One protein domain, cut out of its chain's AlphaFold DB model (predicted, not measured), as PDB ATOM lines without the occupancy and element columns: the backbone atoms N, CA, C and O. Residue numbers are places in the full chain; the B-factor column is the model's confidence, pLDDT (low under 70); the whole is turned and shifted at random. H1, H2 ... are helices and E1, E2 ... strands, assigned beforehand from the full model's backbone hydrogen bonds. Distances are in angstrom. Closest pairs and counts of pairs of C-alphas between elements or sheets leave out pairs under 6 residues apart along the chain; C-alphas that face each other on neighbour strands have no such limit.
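This is residues 287 to 375 of the 414 residues of an uncharacterized protein of Oesophagostomum dentatum (UniProt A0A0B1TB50). A long two-stranded hairpin, E4 and E5, runs along one side of a small three-stranded sheet, E2, E3 and E6, with E1 between them and the short helices H1 and H2 at the sheet's margin. The hairpin's long loop, residues 341 to 357, reaches away from the rest and makes much of the length. The printed part has 89 residues, with named elements in the order E1 H1 H2 E2 E3 E4 E5 E6; both sheets, E2 - E3 - E6 and E4 - E5, are antiparallel. The class is mixed, helices and strands, with 44 residues, under half, in named elements. It is elongated, spanning 48 by 29 by 20 A, and only just loose, close to compact, with a radius of gyration of the C-alphas of 15.0 A.

E1, residues 287 to 290, begins at C-alpha 287 (-24.518, -12.243, -39.640). H1 is residues 302 to 307, H2 314 to 317, E2 318 to 321 and E3 324 to 328. E4, residues 333 to 340, is 22.1 A long; E5, residues 358 to 365, is 20.3 A long and bends by 51 degrees at residue 362. E6, residues 370 to 374, is 13.0 A long and ends at C-alpha 374 (-11.855, -3.544, -36.213).

E2 and E3 form a hairpin, with N 319 and O 326 2.8 A apart. E3, the inner strand, pairs with E6 through N 327 and O 371, 2.9 A. H1 and H2 only graze this sheet; the closest C-alphas of H1 and E2, Ala 302 and Ile 320, are 5.8 A apart. E1 and E4 are near each other, with 5 pairs of C-alphas within 10 A. In the hairpin E4 and E5, N 335 and O 363 are 2.8 A apart. H1 has every O i to N i+4 pair within hydrogen-bond range; H2 is too short for one.

The C-alphas farthest apart, Thr 332 and Ser 349, are 48.3 A apart. The printed part has no cut. The links E1 to H1 and E4 to E5 are long. Mean pLDDT of the printed part is 70.3; residues under 70 include 306 to 317 and 342 to 357.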
ATOM      1  N   MET A 287     -24.571 -13.597 -40.163       73.19
ATOM      2  CA  MET A 287     -24.518 -12.243 -39.640       73.19
ATOM      3  C   MET A 287     -23.465 -11.451 -40.412       73.19
ATOM      4  O   MET A 287     -22.392 -11.978 -40.694       73.19
ATOM      5  N   VAL A 288     -23.767 -10.196 -40.744       75.62
ATOM      6  CA  VAL A 288     -22.810  -9.264 -41.342       75.62
ATOM      7  C   VAL A 288     -22.515  -8.163 -40.331       75.62
ATOM      8  O   VAL A 288     -23.425  -7.537 -39.792       75.62
ATOM      9  N   ILE A 289     -21.233  -7.968 -40.064       78.50
ATOM     10  CA  ILE A 289     -20.665  -6.936 -39.208       78.50
ATOM     11  C   ILE A 289     -19.962  -5.950 -40.145       78.50
ATOM     12  O   ILE A 289     -18.950  -6.282 -40.758       78.50
ATOM     13  N   ASP A 290     -20.527  -4.757 -40.309       77.19
ATOM     14  CA  ASP A 290     -20.039  -3.731 -41.234       77.19
ATOM     15  C   ASP A 290     -19.965  -2.351 -40.562       77.19
ATOM     16  O   ASP A 290     -20.265  -2.189 -39.377       77.19
ATOM     17  N   SER A 291     -19.564  -1.325 -41.319       76.06
ATOM     18  CA  SER A 291     -19.518   0.058 -40.824       76.06
ATOM     19  C   SER A 291     -20.905   0.684 -40.621       76.06
ATOM     20  O   SER A 291     -21.009   1.873 -40.323       76.06
ATOM     21  N   CYS A 292     -21.989  -0.066 -40.839       75.94
ATOM     22  CA  CYS A 292     -23.378   0.378 -40.752       75.94
ATOM     23  C   CYS A 292     -23.711   1.574 -41.652       75.94
ATOM     24  O   CYS A 292     -24.698   2.285 -41.444       75.94
ATOM     25  N   GLY A 293     -22.908   1.773 -42.700       73.06
ATOM     26  CA  GLY A 293     -23.007   2.903 -43.615       73.06
ATOM     27  C   GLY A 293     -22.232   4.149 -43.184       73.06
ATOM     28  O   GLY A 293     -22.395   5.169 -43.846       73.06
ATOM     29  N   SER A 294     -21.416   4.087 -42.127       71.69
ATOM     30  CA  SER A 294     -20.399   5.110 -41.858       71.69
ATOM     31  C   SER A 294     -19.285   5.028 -42.906       71.69
ATOM     32  O   SER A 294     -18.886   3.933 -43.328       71.69
ATOM     33  N   THR A 295     -18.821   6.192 -43.349       70.06
ATOM     34  CA  THR A 295     -17.774   6.360 -44.360       70.06
ATOM     35  C   THR A 295     -16.737   7.356 -43.866       70.06
ATOM     36  O   THR A 295     -17.092   8.335 -43.202       70.06
ATOM     37  N   GLY A 296     -15.482   7.148 -44.254       65.75
ATOM     38  CA  GLY A 296     -14.419   8.097 -43.983       65.75
ATOM     39  C   GLY A 296     -14.055   8.252 -42.514       65.75
ATOM     40  O   GLY A 296     -13.696   7.289 -41.842       65.75
ATOM     41  N   THR A 297     -14.106   9.492 -42.033       66.81
ATOM     42  CA  THR A 297     -13.795   9.856 -40.639       66.81
ATOM     43  C   THR A 297     -14.998   9.761 -39.697       66.81
ATOM     44  O   THR A 297     -14.868   9.991 -38.491       66.81
ATOM     45  N   GLN A 298     -16.183   9.424 -40.214       67.56
ATOM     46  CA  GLN A 298     -17.404   9.352 -39.411       67.56
ATOM     47  C   GLN A 298     -17.335   8.191 -38.414       67.56
ATOM     48  O   GLN A 298     -16.982   7.074 -38.771       67.56
ATOM     49  N   SER A 299     -17.733   8.404 -37.159       71.62
ATOM     50  CA  SER A 299     -17.794   7.307 -36.185       71.62
ATOM     51  C   SER A 299     -18.848   6.259 -36.566       71.62
ATOM     52  O   SER A 299     -19.862   6.563 -37.210       71.62
ATOM     53  N   ILE A 300     -18.621   4.997 -36.178       73.38
ATOM     54  CA  ILE A 300     -19.621   3.940 -36.350       73.38
ATOM     55  C   ILE A 300     -20.724   4.181 -35.324       73.38
ATOM     56  O   ILE A 300     -20.513   4.133 -34.112       73.38
ATOM     57  N   ARG A 301     -21.919   4.475 -35.826       73.56
ATOM     58  CA  ARG A 301     -23.071   4.845 -35.008       73.56
ATOM     59  C   ARG A 301     -23.907   3.619 -34.660       73.56
ATOM     60  O   ARG A 301     -24.531   3.026 -35.542       73.56
ATOM     61  N   ALA A 302     -23.958   3.279 -33.372       72.00
ATOM     62  CA  ALA A 302     -24.701   2.125 -32.869       72.00
ATOM     63  C   ALA A 302     -26.178   2.144 -33.306       72.00
ATOM     64  O   ALA A 302     -26.698   1.120 -33.738       72.00
ATOM     65  N   ASP A 303     -26.837   3.307 -33.305       71.88
ATOM     66  CA  ASP A 303     -28.236   3.460 -33.723       71.88
ATOM     67  C   ASP A 303     -28.492   3.011 -35.173       71.88
ATOM     68  O   ASP A 303     -29.481   2.325 -35.443       71.88
ATOM     69  N   ARG A 304     -27.566   3.295 -36.099       71.94
ATOM     70  CA  ARG A 304     -27.678   2.856 -37.503       71.94
ATOM     71  C   ARG A 304     -27.443   1.359 -37.672       71.94
ATOM     72  O   ARG A 304     -28.099   0.720 -38.493       71.94
ATOM     73  N   CYS A 305     -26.542   0.787 -36.877       70.06
ATOM     74  CA  CYS A 305     -26.287  -0.652 -36.859       70.06
ATOM     75  C   CYS A 305     -27.450  -1.458 -36.262       70.06
ATOM     76  O   CYS A 305     -27.666  -2.619 -36.616       70.06
ATOM     77  N   LEU A 306     -28.188  -0.864 -35.320       64.62
ATOM     78  CA  LEU A 306     -29.334  -1.491 -34.663       64.62
ATOM     79  C   LEU A 306     -30.550  -1.587 -35.601       64.62
ATOM     80  O   LEU A 306     -31.249  -2.593 -35.569       64.62
ATOM     81  N   GLN A 307     -30.775  -0.594 -36.473       63.56
ATOM     82  CA  GLN A 307     -31.923  -0.562 -37.397       63.56
ATOM     83  C   GLN A 307     -31.779  -1.479 -38.623       63.56
ATOM     84  O   GLN A 307     -32.772  -1.832 -39.256       63.56
ATOM     85  N   ARG A 308     -30.550  -1.871 -38.975       57.56
ATOM     86  CA  ARG A 308     -30.247  -2.600 -40.218       57.56
ATOM     87  C   ARG A 308     -30.572  -4.100 -40.196       57.56
ATOM     88  O   ARG A 308     -30.528  -4.731 -41.247       57.56
ATOM     89  N   GLY A 309     -30.929  -4.666 -39.044       48.09
ATOM     90  CA  GLY A 309     -31.339  -6.065 -38.914       48.09
ATOM     91  C   GLY A 309     -32.553  -6.184 -38.006       48.09
ATOM     92  O   GLY A 309     -32.540  -5.659 -36.900       48.09
ATOM     93  N   HIS A 310     -33.610  -6.868 -38.446       46.31
ATOM     94  CA  HIS A 310     -34.683  -7.301 -37.547       46.31
ATOM     95  C   HIS A 310     -34.069  -8.282 -36.534       46.31
ATOM     96  O   HIS A 310     -33.810  -9.438 -36.859       46.31
ATOM     97  N   ARG A 311     -33.714  -7.791 -35.339       51.28
ATOM     98  CA  ARG A 311     -32.854  -8.512 -34.388       51.28
ATOM     99  C   ARG A 311     -33.624  -9.538 -33.558       51.28
ATOM    100  O   ARG A 311     -33.849  -9.337 -32.370       51.28
ATOM    101  N   GLN A 312     -33.940 -10.677 -34.157       48.66
ATOM    102  CA  GLN A 312     -33.992 -11.933 -33.407       48.66
ATOM    103  C   GLN A 312     -32.767 -12.772 -33.796       48.66
ATOM    104  O   GLN A 312     -32.438 -12.888 -34.976       48.66
ATOM    105  N   GLY A 313     -32.042 -13.303 -32.805       57.22
ATOM    106  CA  GLY A 313     -30.869 -14.158 -33.019       57.22
ATOM    107  C   GLY A 313     -29.513 -13.433 -32.906       57.22
ATOM    108  O   GLY A 313     -29.319 -12.635 -31.994       57.22
ATOM    109  N   PRO A 314     -28.532 -13.697 -33.783       55.91
ATOM    110  CA  PRO A 314     -27.096 -13.502 -33.511       55.91
ATOM    111  C   PRO A 314     -26.628 -12.059 -33.286       55.91
ATOM    112  O   PRO A 314     -25.616 -11.829 -32.626       55.91
ATOM    113  N   TYR A 315     -27.383 -11.080 -33.789       60.28
ATOM    114  CA  TYR A 315     -27.114  -9.659 -33.573       60.28
ATOM    115  C   TYR A 315     -27.361  -9.210 -32.129       60.28
ATOM    116  O   TYR A 315     -26.935  -8.119 -31.753       60.28
ATOM    117  N   GLN A 316     -28.037 -10.018 -31.307       63.38
ATOM    118  CA  GLN A 316     -28.241  -9.710 -29.891       63.38
ATOM    119  C   GLN A 316     -26.941  -9.810 -29.067       63.38
ATOM    120  O   GLN A 316     -26.891  -9.338 -27.937       63.38
ATOM    121  N   TYR A 317     -25.872 -10.360 -29.656       63.72
ATOM    122  CA  TYR A 317     -24.562 -10.561 -29.019       63.72
ATOM    123  C   TYR A 317     -23.484  -9.600 -29.504       63.72
ATOM    124  O   TYR A 317     -22.311  -9.761 -29.164       63.72
ATOM    125  N   LEU A 318     -23.879  -8.635 -30.331       72.38
ATOM    126  CA  LEU A 318     -22.999  -7.630 -30.895       72.38
ATOM    127  C   LEU A 318     -23.079  -6.349 -30.065       72.38
ATOM    128  O   LEU A 318     -24.091  -5.642 -30.092       72.38
ATOM    129  N   LEU A 319     -21.989  -6.049 -29.370       74.06
ATOM    130  CA  LEU A 319     -21.730  -4.765 -28.734       74.06
ATOM    131  C   LEU A 319     -20.989  -3.865 -29.724       74.06
ATOM    132  O   LEU A 319     -20.099  -4.321 -30.437       74.06
ATOM    133  N   ILE A 320     -21.367  -2.590 -29.775       72.12
ATOM    134  CA  ILE A 320     -20.819  -1.618 -30.724       72.12
ATOM    135  C   ILE A 320     -20.286  -0.444 -29.918       72.12
ATOM    136  O   ILE A 320     -21.063   0.226 -29.240       72.12
ATOM    137  N   ASP A 321     -18.985  -0.198 -30.016       70.94
ATOM    138  CA  ASP A 321     -18.313   0.901 -29.337       70.94
ATOM    139  C   ASP A 321     -17.455   1.693 -30.326       70.94
ATOM    140  O   ASP A 321     -16.381   1.236 -30.687       70.94
ATOM    141  N   HIS A 322     -17.951   2.860 -30.759       63.88
ATOM    142  CA  HIS A 322     -17.331   3.936 -31.564       63.88
ATOM    143  C   HIS A 322     -16.545   3.550 -32.848       63.88
ATOM    144  O   HIS A 322     -16.772   4.168 -33.894       63.88
ATOM    145  N   GLN A 323     -15.653   2.555 -32.810       63.03
ATOM    146  CA  GLN A 323     -14.882   1.969 -33.920       63.03
ATOM    147  C   GLN A 323     -14.660   0.445 -33.814       63.03
ATOM    148  O   GLN A 323     -14.237  -0.181 -34.786       63.03
ATOM    149  N   GLU A 324     -14.955  -0.163 -32.668       72.31
ATOM    150  CA  GLU A 324     -14.804  -1.590 -32.416       72.31
ATOM    151  C   GLU A 324     -16.181  -2.236 -32.258       72.31
ATOM    152  O   GLU A 324     -17.086  -1.701 -31.609       72.31
ATOM    153  N   GLN A 325     -16.360  -3.399 -32.876       79.50
ATOM    154  CA  GLN A 325     -17.541  -4.220 -32.651       79.50
ATOM    155  C   GLN A 325     -17.119  -5.517 -31.981       79.50
ATOM    156  O   GLN A 325     -16.266  -6.241 -32.486       79.50
ATOM    157  N   VAL A 326     -17.719  -5.803 -30.829       82.94
ATOM    158  CA  VAL A 326     -17.414  -6.993 -30.039       82.94
ATOM    159  C   VAL A 326     -18.579  -7.950 -30.150       82.94
ATOM    160  O   VAL A 326     -19.689  -7.655 -29.703       82.94
ATOM    161  N   TRP A 327     -18.327  -9.113 -30.729       84.44
ATOM    162  CA  TRP A 327     -19.305 -10.184 -30.802       84.44
ATOM    163  C   TRP A 327     -18.950 -11.280 -29.808       84.44
ATOM    164  O   TRP A 327     -17.818 -11.759 -29.769       84.44
ATOM    165  N   THR A 328     -19.923 -11.682 -28.998       78.62
ATOM    166  CA  THR A 328     -19.754 -12.813 -28.081       78.62
ATOM    167  C   THR A 328     -20.298 -14.078 -28.729       78.62
ATOM    168  O   THR A 328     -21.454 -14.117 -29.145       78.62
ATOM    169  N   VAL A 329     -19.458 -15.107 -28.800       79.31
ATOM    170  CA  VAL A 329     -19.764 -16.392 -29.426       79.31
ATOM    171  C   VAL A 329     -20.933 -17.057 -28.698       79.31
ATOM    172  O   VAL A 329     -20.842 -17.282 -27.484       79.31
ATOM    173  N   PRO A 330     -22.029 -17.370 -29.409       66.88
ATOM    174  CA  PRO A 330     -23.234 -17.865 -28.771       66.88
ATOM    175  C   PRO A 330     -23.237 -19.363 -28.496       66.88
ATOM    176  O   PRO A 330     -23.925 -19.799 -27.582       66.88
ATOM    177  N   GLU A 331     -22.480 -20.156 -29.249       65.31
ATOM    178  CA  GLU A 331     -22.460 -21.611 -29.116       65.31
ATOM    179  C   GLU A 331     -21.052 -22.146 -29.389       65.31
ATOM    180  O   GLU A 331     -20.271 -21.524 -30.102       65.31
ATOM    181  N   THR A 332     -20.705 -23.294 -28.802       73.31
ATOM    182  CA  THR A 332     -19.445 -23.968 -29.136       73.31
ATOM    183  C   THR A 332     -19.637 -24.745 -30.431       73.31
ATOM    184  O   THR A 332     -20.228 -25.823 -30.409       73.31
ATOM    185  N   LEU A 333     -19.190 -24.180 -31.549       73.06
ATOM    186  CA  LEU A 333     -19.406 -24.715 -32.893       73.06
ATOM    187  C   LEU A 333     -18.217 -24.400 -33.807       73.06
ATOM    188  O   LEU A 333     -17.336 -23.607 -33.472       73.06
ATOM    189  N   HIS A 334     -18.249 -25.002 -34.990       74.12
ATOM    190  CA  HIS A 334     -17.386 -24.647 -36.104       74.12
ATOM    191  C   HIS A 334     -17.989 -23.460 -36.872       74.12
ATOM    192  O   HIS A 334     -19.126 -23.533 -37.348       74.12
ATOM    193  N   TYR A 335     -17.248 -22.358 -36.975       79.50
ATOM    194  CA  TYR A 335     -17.690 -21.106 -37.586       79.50
ATOM    195  C   TYR A 335     -16.886 -20.790 -38.841       79.50
ATOM    196  O   TYR A 335     -15.662 -20.888 -38.838       79.50
ATOM    197  N   LYS A 336     -17.576 -20.292 -39.873       79.44
ATOM    198  CA  LYS A 336     -16.937 -19.697 -41.052       79.44
ATOM    199  C   LYS A 336     -16.947 -18.177 -40.933       79.44
ATOM    200  O   LYS A 336     -18.017 -17.554 -40.944       79.44
ATOM    201  N   LEU A 337     -15.760 -17.592 -40.828       82.69
ATOM    202  CA  LEU A 337     -15.511 -16.155 -40.807       82.69
ATOM    203  C   LEU A 337     -15.007 -15.711 -42.178       82.69
ATOM    204  O   LEU A 337     -13.992 -16.195 -42.662       82.69
ATOM    205  N   ILE A 338     -15.703 -14.760 -42.789       82.50
ATOM    206  CA  ILE A 338     -15.285 -14.115 -44.033       82.50
ATOM    207  C   ILE A 338     -14.954 -12.671 -43.686       82.50
ATOM    208  O   ILE A 338     -15.844 -11.929 -43.273       82.50
ATOM    209  N   ALA A 339     -13.693 -12.281 -43.813       82.38
ATOM    210  CA  ALA A 339     -13.207 -10.939 -43.530       82.38
ATOM    211  C   ALA A 339     -12.800 -10.258 -44.834       82.38
ATOM    212  O   ALA A 339     -11.854 -10.701 -45.475       82.38
ATOM    213  N   CYS A 340     -13.484  -9.183 -45.216       77.56
ATOM    214  CA  CYS A 340     -13.181  -8.435 -46.432       77.56
ATOM    215  C   CYS A 340     -12.593  -7.063 -46.102       77.56
ATOM    216  O   CYS A 340     -13.126  -6.319 -45.273       77.56
ATOM    217  N   GLY A 341     -11.488  -6.729 -46.770       72.25
ATOM    218  CA  GLY A 341     -10.834  -5.433 -46.653       72.25
ATOM    219  C   GLY A 341     -11.748  -4.284 -47.085       72.25
ATOM    220  O   GLY A 341     -12.608  -4.433 -47.953       72.25
ATOM    221  N   ALA A 342     -11.554  -3.117 -46.474       68.25
ATOM    222  CA  ALA A 342     -12.262  -1.911 -46.877       68.25
ATOM    223  C   ALA A 342     -11.781  -1.399 -48.242       68.25
ATOM    224  O   ALA A 342     -10.602  -1.489 -48.578       68.25
ATOM    225  N   GLU A 343     -12.712  -0.838 -49.009       68.00
ATOM    226  CA  GLU A 343     -12.419  -0.107 -50.240       68.00
ATOM    227  C   GLU A 343     -11.733   1.227 -49.906       68.00
ATOM    228  O   GLU A 343     -12.167   1.960 -49.006       68.00
ATOM    229  N   GLY A 344     -10.665   1.542 -50.642       63.28
ATOM    230  CA  GLY A 344      -9.974   2.829 -50.553       63.28
ATOM    231  C   GLY A 344     -10.829   4.008 -51.038       63.28
ATOM    232  O   GLY A 344     -11.973   3.854 -51.458       63.28
ATOM    233  N   GLY A 345     -10.267   5.217 -50.972       61.34
ATOM    234  CA  GLY A 345     -10.889   6.391 -51.589       61.34
ATOM    235  C   GLY A 345     -10.891   6.252 -53.112       61.34
ATOM    236  O   GLY A 345      -9.913   5.781 -53.690       61.34
ATOM    237  N   SER A 346     -11.986   6.654 -53.753       62.41
ATOM    238  CA  SER A 346     -12.176   6.550 -55.204       62.41
ATOM    239  C   SER A 346     -12.319   7.932 -55.844       62.41
ATOM    240  O   SER A 346     -12.924   8.830 -55.244       62.41
ATOM    241  N   PHE A 347     -11.858   8.091 -57.086       61.06
ATOM    242  CA  PHE A 347     -12.169   9.254 -57.920       61.06
ATOM    243  C   PHE A 347     -13.255   8.885 -58.944       61.06
ATOM    244  O   PHE A 347     -13.240   7.771 -59.452       61.06
ATOM    245  N   PRO A 348     -14.190   9.788 -59.296       57.41
ATOM    246  CA  PRO A 348     -15.238   9.495 -60.281       57.41
ATOM    247  C   PRO A 348     -14.711   9.173 -61.687       57.41
ATOM    248  O   PRO A 348     -15.427   8.579 -62.491       57.41
ATOM    249  N   SER A 349     -13.497   9.631 -62.001       54.34
ATOM    250  CA  SER A 349     -12.871   9.551 -63.323       54.34
ATOM    251  C   SER A 349     -11.907   8.373 -63.486       54.34
ATOM    252  O   SER A 349     -11.568   8.030 -64.618       54.34
ATOM    253  N   GLU A 350     -11.517   7.720 -62.389       54.22
ATOM    254  CA  GLU A 350     -10.662   6.537 -62.401       54.22
ATOM    255  C   GLU A 350     -11.365   5.398 -61.659       54.22
ATOM    256  O   GLU A 350     -11.497   5.428 -60.434       54.22
ATOM    257  N   ASP A 351     -11.783   4.369 -62.403       51.16
ATOM    258  CA  ASP A 351     -12.137   3.064 -61.836       51.16
ATOM    259  C   ASP A 351     -10.847   2.390 -61.345       51.16
ATOM    260  O   ASP A 351     -10.320   1.456 -61.950       51.16
ATOM    261  N   VAL A 352     -10.287   2.898 -60.249       54.50
ATOM    262  CA  VAL A 352      -9.247   2.182 -59.518       54.50
ATOM    263  C   VAL A 352      -9.973   1.078 -58.758       54.50
ATOM    264  O   VAL A 352     -10.435   1.290 -57.640       54.50
ATOM    265  N   GLU A 353     -10.141  -0.090 -59.389       50.62
ATOM    266  CA  GLU A 353     -10.764  -1.289 -58.805       50.62
ATOM    267  C   GLU A 353      -9.915  -1.892 -57.662       50.62
ATOM    268  O   GLU A 353      -9.627  -3.084 -57.627       50.62
ATOM    269  N   ASN A 354      -9.525  -1.087 -56.675       53.31
ATOM    270  CA  ASN A 354      -8.893  -1.550 -55.445       53.31
ATOM    271  C   ASN A 354      -9.972  -1.999 -54.455       53.31
ATOM    272  O   ASN A 354     -10.193  -1.393 -53.403       53.31
ATOM    273  N   LYS A 355     -10.670  -3.077 -54.822       59.44
ATOM    274  CA  LYS A 355     -11.558  -3.794 -53.907       59.44
ATOM    275  C   LYS A 355     -10.680  -4.488 -52.869       59.44
ATOM    276  O   LYS A 355      -9.707  -5.153 -53.219       59.44
ATOM    277  N   GLY A 356     -10.988  -4.296 -51.589       61.72
ATOM    278  CA  GLY A 356     -10.269  -4.988 -50.525       61.72
ATOM    279  C   GLY A 356     -10.398  -6.502 -50.699       61.72
ATOM    280  O   GLY A 356     -11.487  -7.002 -50.972       61.72
ATOM    281  N   GLY A 357      -9.286  -7.225 -50.561       68.94
ATOM    282  CA  GLY A 357      -9.293  -8.687 -50.619       68.94
ATOM    283  C   GLY A 357     -10.092  -9.292 -49.464       68.94
ATOM    284  O   GLY A 357     -10.192  -8.689 -48.390       68.94
ATOM    285  N   CYS A 358     -10.650 -10.481 -49.679       77.31
ATOM    286  CA  CYS A 358     -11.332 -11.244 -48.640       77.31
ATOM    287  C   CYS A 358     -10.468 -12.419 -48.179       77.31
ATOM    288  O   CYS A 358      -9.789 -13.059 -48.976       77.31
ATOM    289  N   VAL A 359     -10.511 -12.708 -46.881       78.06
ATOM    290  CA  VAL A 359      -9.919 -13.900 -46.274       78.06
ATOM    291  C   VAL A 359     -11.039 -14.704 -45.639       78.06
ATOM    292  O   VAL A 359     -11.876 -14.157 -44.915       78.06
ATOM    293  N   ILE A 360     -11.052 -16.005 -45.910       82.50
ATOM    294  CA  ILE A 360     -12.004 -16.952 -45.338       82.50
ATOM    295  C   ILE A 360     -11.248 -17.808 -44.327       82.50
ATOM    296  O   ILE A 360     -10.175 -18.329 -44.626       82.50
ATOM    297  N   VAL A 361     -11.794 -17.921 -43.121       80.62
ATOM    298  CA  VAL A 361     -11.243 -18.738 -42.042       80.62
ATOM    299  C   VAL A 361     -12.352 -19.597 -41.464       80.62
ATOM    300  O   VAL A 361     -13.402 -19.091 -41.068       80.62
ATOM    301  N   ASP A 362     -12.078 -20.889 -41.376       81.62
ATOM    302  CA  ASP A 362     -12.886 -21.854 -40.648       81.62
ATOM    303  C   ASP A 362     -12.248 -22.069 -39.266       81.62
ATOM    304  O   ASP A 362     -11.062 -22.385 -39.158       81.62
ATOM    305  N   ILE A 363     -13.000 -21.803 -38.195       85.19
ATOM    306  CA  ILE A 363     -12.489 -21.794 -36.820       85.19
ATOM    307  C   ILE A 363     -13.490 -22.399 -35.839       85.19
ATOM    308  O   ILE A 363     -14.680 -22.083 -35.858       85.19
ATOM    309  N   ASP A 364     -12.990 -23.225 -34.924       82.75
ATOM    310  CA  ASP A 364     -13.761 -23.692 -33.776       82.75
ATOM    311  C   ASP A 364     -13.781 -22.611 -32.699       82.75
ATOM    312  O   ASP A 364     -12.745 -22.232 -32.144       82.75
ATOM    313  N   LEU A 365     -14.971 -22.100 -32.396       80.50
ATOM    314  CA  LEU A 365     -15.155 -21.110 -31.344       80.50
ATOM    315  C   LEU A 365     -15.933 -21.725 -30.195       80.50
ATOM    316  O   LEU A 365     -16.874 -22.484 -30.398       80.50
ATOM    317  N   ILE A 366     -15.540 -21.361 -28.978       79.44
ATOM    318  CA  ILE A 366     -16.179 -21.817 -27.745       79.44
ATOM    319  C   ILE A 366     -17.162 -20.751 -27.276       79.44
ATOM    320  O   ILE A 366     -16.864 -19.553 -27.330       79.44
ATOM    321  N   ILE A 367     -18.315 -21.183 -26.774       74.81
ATOM    322  CA  ILE A 367     -19.326 -20.309 -26.181       74.81
ATOM    323  C   ILE A 367     -18.721 -19.303 -25.187       74.81
ATOM    324  O   ILE A 367     -17.866 -19.636 -24.367       74.81
ATOM    325  N   GLY A 368     -19.156 -18.045 -25.274       71.25
ATOM    326  CA  GLY A 368     -18.673 -16.954 -24.424       71.25
ATOM    327  C   GLY A 368     -17.342 -16.329 -24.860       71.25
ATOM    328  O   GLY A 368     -16.969 -15.283 -24.323       71.25
ATOM    329  N   THR A 369     -16.648 -16.904 -25.850       81.25
ATOM    330  CA  THR A 369     -15.470 -16.276 -26.469       81.25
ATOM    331  C   THR A 369     -15.862 -14.925 -27.062       81.25
ATOM    332  O   THR A 369     -16.920 -14.795 -27.674       81.25
ATOM    333  N   LYS A 370     -15.026 -13.902 -26.885       84.00
ATOM    334  CA  LYS A 370     -15.267 -12.569 -27.446       84.00
ATOM    335  C   LYS A 370     -14.385 -12.350 -28.662       84.00
ATOM    336  O   LYS A 370     -13.163 -12.414 -28.550       84.00
ATOM    337  N   LEU A 371     -15.010 -12.074 -29.801       84.38
ATOM    338  CA  LEU A 371     -14.329 -11.643 -31.012       84.38
ATOM    339  C   LEU A 371     -14.415 -10.128 -31.130       84.38
ATOM    340  O   LEU A 371     -15.497  -9.545 -31.068       84.38
ATOM    341  N   HIS A 372     -13.251  -9.517 -31.293       84.69
ATOM    342  CA  HIS A 372     -13.065  -8.084 -31.426       84.69
ATOM    343  C   HIS A 372     -12.833  -7.757 -32.902       84.69
ATOM    344  O   HIS A 372     -11.864  -8.229 -33.497       84.69
ATOM    345  N   PHE A 373     -13.740  -6.991 -33.505       82.12
ATOM    346  CA  PHE A 373     -13.683  -6.623 -34.917       82.12
ATOM    347  C   PHE A 373     -13.343  -5.145 -35.073       82.12
ATOM    348  O   PHE A 373     -14.108  -4.268 -34.660       82.12
ATOM    349  N   SER A 374     -12.220  -4.876 -35.735       78.50
ATOM    350  CA  SER A 374     -11.855  -3.544 -36.213       78.50
ATOM    351  C   SER A 374     -12.340  -3.384 -37.649       78.50
ATOM    352  O   SER A 374     -11.839  -4.041 -38.557       78.50
ATOM    353  N   ILE A 375     -13.339  -2.533 -37.868       77.12
ATOM    354  CA  ILE A 375     -13.998  -2.428 -39.173       77.12
ATOM    355  C   ILE A 375     -13.480  -1.206 -39.916       77.12
ATOM    356  O   ILE A 375     -13.698  -0.068 -39.500       77.12
TER     357      ILE A 375